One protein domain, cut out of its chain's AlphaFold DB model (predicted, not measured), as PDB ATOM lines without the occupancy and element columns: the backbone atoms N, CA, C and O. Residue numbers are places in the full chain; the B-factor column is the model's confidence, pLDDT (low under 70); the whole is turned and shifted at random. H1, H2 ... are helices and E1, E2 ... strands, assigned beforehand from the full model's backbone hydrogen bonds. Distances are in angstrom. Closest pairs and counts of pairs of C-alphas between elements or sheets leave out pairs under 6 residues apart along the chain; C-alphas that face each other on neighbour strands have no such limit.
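This is residues 3 to 105 of the 204 residues of an uncharacterized protein of Maribacter ulvicola (UniProt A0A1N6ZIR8). An antiparallel hairpin, E1 and E2, sits at one end of four helices that fold back and forth, H1 beside H2 and H3 beside H4. The printed part has 103 residues, mostly helix, with named elements H1, H2, H3, H4, E1, E2 in order. It is compact, radius of gyration of the C-alphas 13.3 A, spanning 41 by 27 by 22 A.

Find E1 at residues 88 to 92 and E2 at 98 to 102, ending at C-alpha (-5.062, 30.655, -35.925). H4 spans 63 to 80, 26.0 A; H3, 47 to 59; H2, 27 to 41, 21.4 A. H1, 13 to 23, begins at C-alpha (-10.011, 14.726, -26.110).

Between E1 and E2, N 89 and O 101 are 2.9 A apart, within hydrogen-bond range. Residues 44 to 45 pair antiparallel with 89 to 90 of E1. H3 and H4 form a helical hairpin and touch, closest C-alphas Ala 54 and Ala 66, 4.1 A, at a shallow tilt of 8 degrees. H2 touches H3 with residues 28 to 31 alone, closest C-alphas Leu 31 and Leu 53, 6.9 A. H1 touches H2, closest C-alphas Ser 18 and Ala 30, 4.0 A. O i to N i+4 pairs are within range throughout H1, H2 and H3, and 13 of 14 in H4.

The farthest C-alphas, Lys 24 and Asn 96, are 42.0 A apart. The printed part has no cut and no long link, and no printed residue is under 70 pLDDT.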
ATOM      1  N   ASP A   3     -13.744  23.166 -38.936       87.38
ATOM      2  CA  ASP A   3     -12.559  23.561 -39.723       87.38
ATOM      3  C   ASP A   3     -11.919  24.906 -39.315       87.38
ATOM      4  O   ASP A   3     -10.814  25.218 -39.751       87.38
ATOM      5  N   TYR A   4     -12.631  25.738 -38.549       90.50
ATOM      6  CA  TYR A   4     -12.125  27.013 -38.025       90.50
ATOM      7  C   TYR A   4     -11.592  26.866 -36.590       90.50
ATOM      8  O   TYR A   4     -11.307  27.861 -35.931       90.50
ATOM      9  N   ILE A   5     -11.459  25.643 -36.078       92.81
ATOM     10  CA  ILE A   5     -10.771  25.378 -34.816       92.81
ATOM     11  C   ILE A   5      -9.292  25.104 -35.137       92.81
ATOM     12  O   ILE A   5      -9.021  24.268 -35.998       92.81
ATOM     13  N   PRO A   6      -8.336  25.790 -34.482       94.31
ATOM     14  CA  PRO A   6      -6.911  25.549 -34.694       94.31
ATOM     15  C   PRO A   6      -6.488  24.089 -34.493       94.31
ATOM     16  O   PRO A   6      -6.891  23.445 -33.523       94.31
ATOM     17  N   GLU A   7      -5.592  23.591 -35.346       92.12
ATOM     18  CA  GLU A   7      -5.028  22.236 -35.279       92.12
ATOM     19  C   GLU A   7      -4.260  22.004 -33.974       92.12
ATOM     20  O   GLU A   7      -4.105  20.865 -33.539       92.12
ATOM     21  N   PHE A   8      -3.864  23.075 -33.281       92.94
ATOM     22  CA  PHE A   8      -3.407  23.032 -31.892       92.94
ATOM     23  C   PHE A   8      -4.305  22.156 -30.992       92.94
ATOM     24  O   PHE A   8      -3.803  21.419 -30.144       92.94
ATOM     25  N   TYR A   9      -5.623  22.163 -31.219       94.50
ATOM     26  CA  TYR A   9      -6.589  21.387 -30.441       94.50
ATOM     27  C   TYR A   9      -6.804  19.953 -30.946       94.50
ATOM     28  O   TYR A   9      -7.547  19.210 -30.310       94.50
ATOM     29  N   LYS A  10      -6.150  19.503 -32.030       92.88
ATOM     30  CA  LYS A  10      -6.430  18.193 -32.663       92.88
ATOM     31  C   LYS A  10      -6.272  16.985 -31.736       92.88
ATOM     32  O   LYS A  10      -6.904  15.950 -31.939       92.88
ATOM     33  N   ASN A  11      -5.393  17.114 -30.745       93.44
ATOM     34  CA  ASN A  11      -5.084  16.067 -29.774       93.44
ATOM     35  C   ASN A  11      -5.870  16.229 -28.466       93.44
ATOM     36  O   ASN A  11      -5.717  15.409 -27.564       93.44
ATOM     37  N   GLN A  12      -6.682  17.283 -28.337       96.25
ATOM     38  CA  GLN A  12      -7.550  17.451 -27.181       96.25
ATOM     39  C   GLN A  12      -8.710  16.473 -27.280       96.25
ATOM     40  O   GLN A  12      -9.404  16.421 -28.299       96.25
ATOM     41  N   ARG A  13      -8.948  15.735 -26.192       97.12
ATOM     42  CA  ARG A  13     -10.011  14.726 -26.110       97.12
ATOM     43  C   ARG A  13     -11.354  15.291 -26.569       97.12
ATOM     44  O   ARG A  13     -12.042  14.660 -27.358       97.12
ATOM     45  N   GLN A  14     -11.698  16.496 -26.124       97.06
ATOM     46  CA  GLN A  14     -12.987  17.107 -26.439       97.06
ATOM     47  C   GLN A  14     -13.139  17.491 -27.913       97.06
ATOM     48  O   GLN A  14     -14.216  17.361 -28.489       97.06
ATOM     49  N   PHE A  15     -12.052  17.884 -28.575       96.81
ATOM     50  CA  PHE A  15     -12.095  18.122 -30.013       96.81
ATOM     51  C   PHE A  15     -12.289  16.814 -30.794       96.81
ATOM     52  O   PHE A  15     -13.120  16.754 -31.698       96.81
ATOM     53  N   GLN A  16     -11.580  15.750 -30.406       97.25
ATOM     54  CA  GLN A  16     -11.722  14.423 -31.016       97.25
ATOM     55  C   GLN A  16     -13.133  13.856 -30.822       97.25
ATOM     56  O   GLN A  16     -13.751  13.418 -31.791       97.25
ATOM     57  N   ASN A  17     -13.672  13.956 -29.603       97.75
ATOM     58  CA  ASN A  17     -15.047  13.576 -29.283       97.75
ATOM     59  C   ASN A  17     -16.052  14.331 -30.155       97.75
ATOM     60  O   ASN A  17     -16.969  13.726 -30.700       97.75
ATOM     61  N   SER A  18     -15.866  15.645 -30.330       97.12
ATOM     62  CA  SER A  18     -16.766  16.447 -31.158       97.12
ATOM     63  C   SER A  18     -16.847  15.935 -32.596       97.12
ATOM     64  O   SER A  18     -17.943  15.796 -33.140       97.12
ATOM     65  N   ILE A  19     -15.697  15.609 -33.196       96.56
ATOM     66  CA  ILE A  19     -15.632  15.047 -34.549       96.56
ATOM     67  C   ILE A  19     -16.330  13.684 -34.592       96.56
ATOM     68  O   ILE A  19     -17.193  13.473 -35.442       96.56
ATOM     69  N   GLU A  20     -16.016  12.786 -33.655       97.38
ATOM     70  CA  GLU A  20     -16.601  11.442 -33.610       97.38
ATOM     71  C   GLU A  20     -18.131  11.481 -33.453       97.38
ATOM     72  O   GLU A  20     -18.860  10.791 -34.172       97.38
ATOM     73  N   PHE A  21     -18.639  12.316 -32.545       97.69
ATOM     74  CA  PHE A  21     -20.074  12.501 -32.346       97.69
ATOM     75  C   PHE A  21     -20.742  13.120 -33.573       97.69
ATOM     76  O   PHE A  21     -21.831  12.695 -33.961       97.69
ATOM     77  N   TYR A  22     -20.087  14.077 -34.233       95.75
ATOM     78  CA  TYR A  22     -20.603  14.674 -35.463       95.75
ATOM     79  C   TYR A  22     -20.747  13.631 -36.581       95.75
ATOM     80  O   TYR A  22     -21.795  13.562 -37.223       95.75
ATOM     81  N   GLU A  23     -19.744  12.769 -36.774       96.31
ATOM     82  CA  GLU A  23     -19.774  11.681 -37.765       96.31
ATOM     83  C   GLU A  23     -20.878  10.650 -37.484       96.31
ATOM     84  O   GLU A  23     -21.452  10.071 -38.410       96.31
ATOM     85  N   LYS A  24     -21.229  10.458 -36.209       97.50
ATOM     86  CA  LYS A  24     -22.331   9.588 -35.767       97.50
ATOM     87  C   LYS A  24     -23.704  10.268 -35.783       97.50
ATOM     88  O   LYS A  24     -24.698   9.614 -35.475       97.50
ATOM     89  N   ASN A  25     -23.793  11.534 -36.200       95.75
ATOM     90  CA  ASN A  25     -24.994  12.379 -36.123       95.75
ATOM     91  C   ASN A  25     -25.486  12.651 -34.686       95.75
ATOM     92  O   ASN A  25     -26.638  13.033 -34.473       95.75
ATOM     93  N   GLU A  26     -24.617  12.503 -33.689       97.12
ATOM     94  CA  GLU A  26     -24.875  12.836 -32.286       97.12
ATOM     95  C   GLU A  26     -24.578  14.327 -32.042       97.12
ATOM     96  O   GLU A  26     -23.731  14.708 -31.235       97.12
ATOM     97  N   PHE A  27     -25.270  15.206 -32.777       95.75
ATOM     98  CA  PHE A  27     -24.937  16.637 -32.868       95.75
ATOM     99  C   PHE A  27     -24.965  17.387 -31.530       95.75
ATOM    100  O   PHE A  27     -24.186  18.322 -31.341       95.75
ATOM    101  N   GLY A  28     -25.832  16.977 -30.598       96.81
ATOM    102  CA  GLY A  28     -25.880  17.552 -29.253       96.81
ATOM    103  C   GLY A  28     -24.594  17.285 -28.470       96.81
ATOM    104  O   GLY A  28     -23.990  18.226 -27.960       96.81
ATOM    105  N   LEU A  29     -24.124  16.031 -28.470       97.56
ATOM    106  CA  LEU A  29     -22.862  15.644 -27.832       97.56
ATOM    107  C   LEU A  29     -21.670  16.293 -28.537       97.56
ATOM    108  O   LEU A  29     -20.765  16.803 -27.882       97.56
ATOM    109  N   ALA A  30     -21.703  16.358 -29.873       97.31
ATOM    110  CA  ALA A  30     -20.668  17.033 -30.648       97.31
ATOM    111  C   ALA A  30     -20.519  18.507 -30.248       97.31
ATOM    112  O   ALA A  30     -19.400  19.011 -30.129       97.31
ATOM    113  N   LEU A  31     -21.645  19.194 -30.037       96.81
ATOM    114  CA  LEU A  31     -21.690  20.586 -29.605       96.81
ATOM    115  C   LEU A  31     -21.206  20.745 -28.161       96.81
ATOM    116  O   LEU A  31     -20.398  21.634 -27.900       96.81
ATOM    117  N   GLU A  32     -21.669  19.898 -27.239       97.69
ATOM    118  CA  GLU A  32     -21.233  19.913 -25.835       97.69
ATOM    119  C   GLU A  32     -19.723  19.708 -25.721       97.69
ATOM    120  O   GLU A  32     -19.062  20.473 -25.024       97.69
ATOM    121  N   SER A  33     -19.141  18.790 -26.499       97.56
ATOM    122  CA  SER A  33     -17.687  18.607 -26.527       97.56
ATOM    123  C   SER A  33     -16.935  19.860 -27.001       97.56
ATOM    124  O   SER A  33     -15.871  20.170 -26.477       97.56
ATOM    125  N   LEU A  34     -17.472  20.654 -27.938       96.56
ATOM    126  CA  LEU A  34     -16.834  21.931 -28.312       96.56
ATOM    127  C   LEU A  34     -16.918  22.988 -27.209       96.56
ATOM    128  O   LEU A  34     -16.009  23.808 -27.088       96.56
ATOM    129  N   VAL A  35     -17.996  22.985 -26.425       96.06
ATOM    130  CA  VAL A  35     -18.125  23.859 -25.252       96.06
ATOM    131  C   VAL A  35     -17.106  23.450 -24.187       96.06
ATOM    132  O   VAL A  35     -16.342  24.294 -23.723       96.06
ATOM    133  N   GLU A  36     -17.024  22.154 -23.878       96.50
ATOM    134  CA  GLU A  36     -16.067  21.605 -22.910       96.50
ATOM    135  C   GLU A  36     -14.611  21.835 -23.330       96.50
ATOM    136  O   GLU A  36     -13.771  22.121 -22.483       96.50
ATOM    137  N   LEU A  37     -14.299  21.783 -24.630       95.75
ATOM    138  CA  LEU A  37     -12.966  22.111 -25.143       95.75
ATOM    139  C   LEU A  37     -12.522  23.521 -24.729       95.75
ATOM    140  O   LEU A  37     -11.374  23.726 -24.328       95.75
ATOM    141  N   ALA A  38     -13.410  24.506 -24.852       92.50
ATOM    142  CA  ALA A  38     -13.094  25.881 -24.487       92.50
ATOM    143  C   ALA A  38     -12.937  26.051 -22.969       92.50
ATOM    144  O   ALA A  38     -12.056  26.789 -22.528       92.50
ATOM    145  N   ASP A  39     -13.732  25.326 -22.182       90.88
ATOM    146  CA  ASP A  39     -13.657  25.350 -20.721       90.88
ATOM    147  C   ASP A  39     -12.377  24.676 -20.196       90.88
ATOM    148  O   ASP A  39     -11.711  25.227 -19.323       90.88
ATOM    149  N   GLU A  40     -11.991  23.519 -20.749       93.25
ATOM    150  CA  GLU A  40     -10.797  22.764 -20.330       93.25
ATOM    151  C   GLU A  40      -9.486  23.456 -20.721       93.25
ATOM    152  O   GLU A  40      -8.467  23.291 -20.051       93.25
ATOM    153  N   THR A  41      -9.487  24.211 -21.822       91.12
ATOM    154  CA  THR A  41      -8.267  24.858 -22.322       91.12
ATOM    155  C   THR A  41      -8.039  26.241 -21.723       91.12
ATOM    156  O   THR A  41      -6.943  26.772 -21.871       91.12
ATOM    157  N   GLU A  42      -9.046  26.850 -21.091       87.12
ATOM    158  CA  GLU A  42      -9.033  28.253 -20.638       87.12
ATOM    159  C   GLU A  42      -8.722  29.271 -21.758       87.12
ATOM    160  O   GLU A  42      -8.428  30.440 -21.501       87.12
ATOM    161  N   HIS A  43      -8.783  28.850 -23.026       93.56
ATOM    162  CA  HIS A  43      -8.563  29.739 -24.158       93.56
ATOM    163  C   HIS A  43      -9.839  30.520 -24.465       93.56
ATOM    164  O   HIS A  43     -10.958  30.006 -24.448       93.56
ATOM    165  N   TYR A  44      -9.667  31.777 -24.843       94.88
ATOM    166  CA  TYR A  44     -10.737  32.593 -25.379       94.88
ATOM    167  C   TYR A  44     -10.953  32.246 -26.852       94.88
ATOM    168  O   TYR A  44     -10.079  32.451 -27.693       94.88
ATOM    169  N   PHE A  45     -12.147  31.749 -27.160       95.44
ATOM    170  CA  PHE A  45     -12.638  31.568 -28.524       95.44
ATOM    171  C   PHE A  45     -13.386  32.819 -29.002       95.44
ATOM    172  O   PHE A  45     -13.899  33.602 -28.189       95.44
ATOM    173  N   SER A  46     -13.455  32.985 -30.327       94.62
ATOM    174  CA  SER A  46     -14.135  34.107 -30.985       94.62
ATOM    175  C   SER A  46     -15.607  34.274 -30.596       94.62
ATOM    176  O   SER A  46     -16.306  33.323 -30.242       94.62
ATOM    177  N   GLU A  47     -16.111  35.507 -30.690       94.12
ATOM    178  CA  GLU A  47     -17.533  35.804 -30.463       94.12
ATOM    179  C   GLU A  47     -18.427  35.017 -31.429       94.12
ATOM    180  O   GLU A  47     -19.486  34.515 -31.039       94.12
ATOM    181  N   GLU A  48     -17.983  34.889 -32.679       94.62
ATOM    182  CA  GLU A  48     -18.686  34.147 -33.719       94.62
ATOM    183  C   GLU A  48     -18.757  32.656 -33.388       94.62
ATOM    184  O   GLU A  48     -19.832  32.076 -33.492       94.62
ATOM    185  N   PHE A  49     -17.679  32.061 -32.858       95.56
ATOM    186  CA  PHE A  49     -17.699  30.679 -32.373       95.56
ATOM    187  C   PHE A  49     -18.829  30.439 -31.369       95.56
ATOM    188  O   PHE A  49     -19.685  29.581 -31.588       95.56
ATOM    189  N   TRP A  50     -18.902  31.252 -30.317       96.50
ATOM    190  CA  TRP A  50     -19.956  31.126 -29.312       96.50
ATOM    191  C   TRP A  50     -21.350  31.419 -29.860       96.50
ATOM    192  O   TRP A  50     -22.328  30.806 -29.433       96.50
ATOM    193  N   THR A  51     -21.456  32.357 -30.799       95.31
ATOM    194  CA  THR A  51     -22.727  32.719 -31.431       95.31
ATOM    195  C   THR A  51     -23.269  31.565 -32.269       95.31
ATOM    196  O   THR A  51     -24.453  31.243 -32.161       95.31
ATOM    197  N   GLU A  52     -22.417  30.906 -33.053       95.62
ATOM    198  CA  GLU A  52     -22.807  29.763 -33.878       95.62
ATOM    199  C   GLU A  52     -23.126  28.522 -33.035       95.62
ATOM    200  O   GLU A  52     -24.129  27.852 -33.300       95.62
ATOM    201  N   LEU A  53     -22.375  28.255 -31.955       96.12
ATOM    202  CA  LEU A  53     -22.756  27.212 -30.992       96.12
ATOM    203  C   LEU A  53     -24.101  27.528 -30.329       96.12
ATOM    204  O   LEU A  53     -24.975  26.667 -30.259       96.12
ATOM    205  N   ALA A  54     -24.328  28.773 -29.906       97.56
ATOM    206  CA  ALA A  54     -25.596  29.163 -29.299       97.56
ATOM    207  C   ALA A  54     -26.782  29.009 -30.260       97.56
ATOM    208  O   ALA A  54     -27.864  28.610 -29.829       97.56
ATOM    209  N   LYS A  55     -26.612  29.352 -31.545       97.06
ATOM    210  CA  LYS A  55     -27.632  29.152 -32.587       97.06
ATOM    211  C   LYS A  55     -27.925  27.669 -32.782       97.06
ATOM    212  O   LYS A  55     -29.090  27.285 -32.726       97.06
ATOM    213  N   SER A  56     -26.879  26.859 -32.927       96.19
ATOM    214  CA  SER A  56     -26.983  25.412 -33.132       96.19
ATOM    215  C   SER A  56     -27.668  24.729 -31.945       96.19
ATOM    216  O   SER A  56     -28.588  23.939 -32.130       96.19
ATOM    217  N   ALA A  57     -27.313  25.116 -30.717       97.56
ATOM    218  CA  ALA A  57     -27.963  24.649 -29.499       97.56
ATOM    219  C   ALA A  57     -29.455  25.026 -29.447       97.56
ATOM    220  O   ALA A  57     -30.269  24.179 -29.095       97.56
ATOM    221  N   ASN A  58     -29.852  26.246 -29.848       97.56
ATOM    222  CA  ASN A  58     -31.281  26.605 -29.918       97.56
ATOM    223  C   ASN A  58     -32.032  25.750 -30.953       97.56
ATOM    224  O   ASN A  58     -33.169  25.369 -30.708       97.56
ATOM    225  N   MET A  59     -31.413  25.448 -32.102       97.06
ATOM    226  CA  MET A  59     -32.027  24.596 -33.135       97.06
ATOM    227  C   MET A  59     -32.255  23.156 -32.658       97.06
ATOM    228  O   MET A  59     -33.115  22.473 -33.202       97.06
ATOM    229  N   MET A  60     -31.498  22.712 -31.653       96.75
ATOM    230  CA  MET A  60     -31.610  21.394 -31.021       96.75
ATOM    231  C   MET A  60     -32.351  21.434 -29.675       96.75
ATOM    232  O   MET A  60     -32.304  20.461 -28.932       96.75
ATOM    233  N   GLU A  61     -32.989  22.560 -29.330       97.50
ATOM    234  CA  GLU A  61     -33.714  22.753 -28.061       97.50
ATOM    235  C   GLU A  61     -32.831  22.580 -26.799       97.50
ATOM    236  O   GLU A  61     -33.295  22.285 -25.699       97.50
ATOM    237  N   MET A  62     -31.521  22.818 -26.928       97.75
ATOM    238  CA  MET A  62     -30.535  22.745 -25.843       97.75
ATOM    239  C   MET A  62     -30.401  24.096 -25.122       97.75
ATOM    240  O   MET A  62     -29.329  24.710 -25.085       97.75
ATOM    241  N   ASP A  63     -31.494  24.577 -24.525       97.25
ATOM    242  CA  ASP A  63     -31.607  25.940 -23.974       97.25
ATOM    243  C   ASP A  63     -30.497  26.312 -22.981       97.25
ATOM    244  O   ASP A  63     -29.982  27.438 -22.977       97.25
ATOM    245  N   LYS A  64     -30.094  25.356 -22.133       97.38
ATOM    246  CA  LYS A  64     -29.023  25.559 -21.148       97.38
ATOM    247  C   LYS A  64     -27.688  25.842 -21.831       97.38
ATOM    248  O   LYS A  64     -27.009  26.799 -21.458       97.38
ATOM    249  N   VAL A  65     -27.348  25.057 -22.850       97.31
ATOM    250  CA  VAL A  65     -26.094  25.195 -23.600       97.31
ATOM    251  C   VAL A  65     -26.106  26.477 -24.428       97.31
ATOM    252  O   VAL A  65     -25.140  27.241 -24.412       97.31
ATOM    253  N   ALA A  66     -27.238  26.802 -25.058       97.81
ATOM    254  CA  ALA A  66     -27.392  28.057 -25.782       97.81
ATOM    255  C   ALA A  66     -27.230  29.281 -24.867       97.81
ATOM    256  O   ALA A  66     -26.554  30.254 -25.220       97.81
ATOM    257  N   SER A  67     -27.827  29.245 -23.668       97.81
ATOM    258  CA  SER A  67     -27.647  30.294 -22.664       97.81
ATOM    259  C   SER A  67     -26.205  30.368 -22.164       97.81
ATOM    260  O   SER A  67     -25.743  31.475 -21.879       97.81
ATOM    261  N   TYR A  68     -25.521  29.234 -22.005       97.69
ATOM    262  CA  TYR A  68     -24.119  29.196 -21.597       97.69
ATOM    263  C   TYR A  68     -23.234  29.895 -22.632       97.69
ATOM    264  O   TYR A  68     -22.577  30.881 -22.304       97.69
ATOM    265  N   CYS A  69     -23.337  29.498 -23.903       97.19
ATOM    266  CA  CYS A  69     -22.564  30.076 -25.003       97.19
ATOM    267  C   CYS A  69     -22.747  31.603 -25.106       97.19
ATOM    268  O   CYS A  69     -21.778  32.353 -25.214       97.19
ATOM    269  N   LYS A  70     -23.991  32.099 -24.984       96.56
ATOM    270  CA  LYS A  70     -24.284  33.548 -24.983       96.56
ATOM    271  C   LYS A  70     -23.633  34.285 -23.807       96.56
ATOM    272  O   LYS A  70     -23.228  35.438 -23.961       96.56
ATOM    273  N   LYS A  71     -23.568  33.666 -22.623       96.50
ATOM    274  CA  LYS A  71     -22.897  34.248 -21.447       96.50
ATOM    275  C   LYS A  71     -21.383  34.252 -21.632       96.50
ATOM    276  O   LYS A  71     -20.762  35.278 -21.366       96.50
ATOM    277  N   GLN A  72     -20.821  33.156 -22.134       95.12
ATOM    278  CA  GLN A  72     -19.384  33.019 -22.347       95.12
ATOM    279  C   GLN A  72     -18.865  34.002 -23.404       95.12
ATOM    280  O   GLN A  72     -17.880  34.687 -23.163       95.12
ATOM    281  N   SER A  73     -19.599  34.191 -24.504       94.31
ATOM    282  CA  SER A  73     -19.327  35.236 -25.504       94.31
ATOM    283  C   SER A  73     -19.167  36.633 -24.878       94.31
ATOM    284  O   SER A  73     -18.176  37.325 -25.113       94.31
ATOM    285  N   LYS A  74     -20.109  37.031 -24.007       93.88
ATOM    286  CA  LYS A  74     -20.071  38.328 -23.310       93.88
ATOM    287  C   LYS A  74     -18.931  38.419 -22.297       93.88
ATOM    288  O   LYS A  74     -18.354  39.492 -22.141       93.88
ATOM    289  N   LYS A  75     -18.636  37.317 -21.601       92.94
ATOM    290  CA  LYS A  75     -17.515  37.229 -20.660       92.94
ATOM    291  C   LYS A  75     -16.188  37.429 -21.396       92.94
ATOM    292  O   LYS A  75     -15.450  38.334 -21.033       92.94
ATOM    293  N   ASN A  76     -15.956  36.690 -22.482       92.94
ATOM    294  CA  ASN A  76     -14.745  36.802 -23.300       92.94
ATOM    295  C   ASN A  76     -14.507  38.236 -23.787       92.94
ATOM    296  O   ASN A  76     -13.400  38.748 -23.663       92.94
ATOM    297  N   LEU A  77     -15.547  38.905 -24.299       90.75
ATOM    298  CA  LEU A  77     -15.432  40.287 -24.768       90.75
ATOM    299  C   LEU A  77     -15.038  41.254 -23.640       90.75
ATOM    300  O   LEU A  77     -14.245  42.163 -23.863       90.75
ATOM    301  N   LYS A  78     -15.584  41.060 -22.435       91.31
ATOM    302  CA  LYS A  78     -15.252  41.881 -21.266       91.31
ATOM    303  C   LYS A  78     -13.829  41.624 -20.765       91.31
ATOM    304  O   LYS A  78     -13.168  42.566 -20.347       91.31
ATOM    305  N   ASP A  79     -13.388  40.371 -20.787       90.38
ATOM    306  CA  ASP A  79     -12.085  39.966 -20.255       90.38
ATOM    307  C   ASP A  79     -10.926  40.337 -21.204       90.38
ATOM    308  O   ASP A  79      -9.819  40.605 -20.736       90.38
ATOM    309  N   LEU A  80     -11.175  40.375 -22.522       89.88
ATOM    310  CA  LEU A  80     -10.182  40.746 -23.538       89.88
ATOM    311  C   LEU A  80     -10.181  42.234 -23.913       89.88
ATOM    312  O   LEU A  80      -9.149  42.727 -24.350       89.88
ATOM    313  N   ASP A  81     -11.314  42.932 -23.790       87.50
ATOM    314  CA  ASP A  81     -11.533  44.305 -24.290       87.50
ATOM    315  C   ASP A  81     -11.446  44.458 -25.830       87.50
ATOM    316  O   ASP A  81     -11.445  45.559 -26.378       87.50
ATOM    317  N   TYR A  82     -11.424  43.345 -26.573       87.94
ATOM    318  CA  TYR A  82     -11.506  43.325 -28.036       87.94
ATOM    319  C   TYR A  82     -12.186  42.053 -28.559       87.94
ATOM    320  O   TYR A  82     -12.375  41.066 -27.845       87.94
ATOM    321  N   LYS A  83     -12.570  42.077 -29.843       90.44
ATOM    322  CA  LYS A  83     -13.178  40.935 -30.536       90.44
ATOM    323  C   LYS A  83     -12.115  40.101 -31.242       90.44
ATOM    324  O   LYS A  83     -11.383  40.616 -32.084       90.44
ATOM    325  N   LEU A  84     -12.088  38.807 -30.947       91.94
ATOM    326  CA  LEU A  84     -11.294  37.839 -31.699       91.94
ATOM    327  C   LEU A  84     -11.974  37.511 -33.039       91.94
ATOM    328  O   LEU A  84     -13.174  37.212 -33.035       91.94
ATOM    329  N   PRO A  85     -11.233  37.514 -34.160       91.38
ATOM    330  CA  PRO A  85     -11.742  37.030 -35.440       91.38
ATOM    331  C   PRO A  85     -12.131  35.545 -35.387       91.38
ATOM    332  O   PRO A  85     -11.550  34.766 -34.628       91.38
ATOM    333  N   LEU A  86     -13.082  35.123 -36.226       92.38
ATOM    334  CA  LEU A  86     -13.351  33.697 -36.430       92.38
ATOM    335  C   LEU A  86     -12.072  32.978 -36.884       92.38
ATOM    336  O   LEU A  86     -11.288  33.514 -37.663       92.38
ATOM    337  N   GLY A  87     -11.857  31.763 -36.385       91.62
ATOM    338  CA  GLY A  87     -10.628  31.016 -36.646       91.62
ATOM    339  C   GLY A  87      -9.506  31.298 -35.651       91.62
ATOM    340  O   GLY A  87      -8.498  30.601 -35.690       91.62
ATOM    341  N   TRP A  88      -9.657  32.297 -34.777       94.25
ATOM    342  CA  TRP A  88      -8.657  32.646 -33.772       94.25
ATOM    343  C   TRP A  88      -9.071  32.155 -32.388       94.25
ATOM    344  O   TRP A  88     -10.238  32.261 -31.989       94.25
ATOM    345  N   THR A  89      -8.084  31.699 -31.628       94.94
ATOM    346  CA  THR A  89      -8.178  31.538 -30.178       94.94
ATOM    347  C   THR A  89      -6.997  32.225 -29.510       94.94
ATOM    348  O   THR A  89      -5.922  32.354 -30.101       94.94
ATOM    349  N   THR A  90      -7.187  32.701 -28.281       94.62
ATOM    350  CA  THR A  90      -6.084  33.275 -27.507       94.62
ATOM    351  C   THR A  90      -6.063  32.785 -26.072       94.62
ATOM    352  O   THR A  90      -7.108  32.541 -25.478       94.62
ATOM    353  N   TYR A  91      -4.870  32.667 -25.503       92.88
ATOM    354  CA  TYR A  91      -4.653  32.393 -24.090       92.88
ATOM    355  C   TYR A  91      -3.922  33.575 -23.454       92.88
ATOM    356  O   TYR A  91      -2.896  34.038 -23.965       92.88
ATOM    357  N   LYS A  92      -4.464  34.088 -22.345       90.50
ATOM    358  CA  LYS A  92      -3.889  35.229 -21.625       90.50
ATOM    359  C   LYS A  92      -2.766  34.730 -20.714       90.50
ATOM    360  O   LYS A  92      -3.032  34.135 -19.677       90.50
ATOM    361  N   ILE A  93      -1.514  34.996 -21.091       89.56
ATOM    362  CA  ILE A  93      -0.333  34.655 -20.278       89.56
ATOM    363  C   ILE A  93      -0.145  35.695 -19.163       89.56
ATOM    364  O   ILE A  93       0.197  35.354 -18.032       89.56
ATOM    365  N   SER A  94      -0.354  36.975 -19.479       88.06
ATOM    366  CA  SER A  94      -0.343  38.092 -18.526       88.06
ATOM    367  C   SER A  94      -1.223  39.238 -19.038       88.06
ATOM    368  O   SER A  94      -1.817  39.127 -20.106       88.06
ATOM    369  N   GLU A  95      -1.310  40.355 -18.307       82.25
ATOM    370  CA  GLU A  95      -2.136  41.511 -18.703       82.25
ATOM    371  C   GLU A  95      -1.861  42.029 -20.122       82.25
ATOM    372  O   GLU A  95      -2.800  42.405 -20.814       82.25
ATOM    373  N   ASN A  96      -0.607  41.976 -20.582       84.06
ATOM    374  CA  ASN A  96      -0.211  42.486 -21.899       84.06
ATOM    375  C   ASN A  96       0.314  41.400 -22.850       84.06
ATOM    376  O   ASN A  96       0.691  41.718 -23.974       84.06
ATOM    377  N   ASN A  97       0.367  40.137 -22.413       85.81
ATOM    378  CA  ASN A  97       0.937  39.047 -23.201       85.81
ATOM    379  C   ASN A  97      -0.116  37.981 -23.477       85.81
ATOM    380  O   ASN A  97      -0.647  37.350 -22.560       85.81
ATOM    381  N   PHE A  98      -0.352  37.749 -24.762       89.62
ATOM    382  CA  PHE A  98      -1.347  36.821 -25.267       89.62
ATOM    383  C   PHE A  98      -0.682  35.847 -26.234       89.62
ATOM    384  O   PHE A  98       0.070  36.256 -27.117       89.62
ATOM    385  N   GLN A  99      -0.970  34.560 -26.077       91.69
ATOM    386  CA  GLN A  99      -0.648  33.554 -27.083       91.69
ATOM    387  C   GLN A  99      -1.833  33.420 -28.028       91.69
ATOM    388  O   GLN A  99      -2.969  33.345 -27.566       91.69
ATOM    389  N   VAL A 100      -1.590  33.404 -29.337       93.06
ATOM    390  CA  VAL A 100      -2.643  33.316 -30.355       93.06
ATOM    391  C   VAL A 100      -2.453  32.048 -31.178       93.06
ATOM    392  O   VAL A 100      -1.341  31.744 -31.605       93.06
ATOM    393  N   HIS A 101      -3.552  31.343 -31.434       93.69
ATOM    394  CA  HIS A 101      -3.615  30.245 -32.392       93.69
ATOM    395  C   HIS A 101      -4.627  30.586 -33.486       93.69
ATOM    396  O   HIS A 101      -5.724  31.065 -33.201       93.69
ATOM    397  N   ILE A 102      -4.251  30.347 -34.743       92.75
ATOM    398  CA  ILE A 102      -5.062  30.655 -35.925       92.75
ATOM    399  C   ILE A 102      -5.321  29.359 -36.684       92.75
ATOM    400  O   ILE A 102      -4.389  28.598 -36.929       92.75
ATOM    401  N   SER A 103      -6.574  29.131 -37.074       93.38
ATOM    402  CA  SER A 103      -6.978  27.943 -37.821       93.38
ATOM    403  C   SER A 103      -6.265  27.825 -39.163       93.38
ATOM    404  O   SER A 103      -6.113  28.791 -39.916       93.38
ATOM    405  N   GLU A 104      -5.897  26.601 -39.497       89.38
ATOM    406  CA  GLU A 104      -5.172  26.222 -40.698       89.38
ATOM    407  C   GLU A 104      -6.018  26.477 -41.942       89.38
ATOM    408  O   GLU A 104      -5.477  26.851 -42.984       89.38
ATOM    409  N   LYS A 105      -7.349  26.365 -41.824       89.69
ATOM    410  CA  LYS A 105      -8.280  26.782 -42.874       89.69
ATOM    411  C   LYS A 105      -8.131  28.262 -43.198       89.69
ATOM    412  O   LYS A 105      -7.935  28.595 -44.363       89.69
TER     413      LYS A 105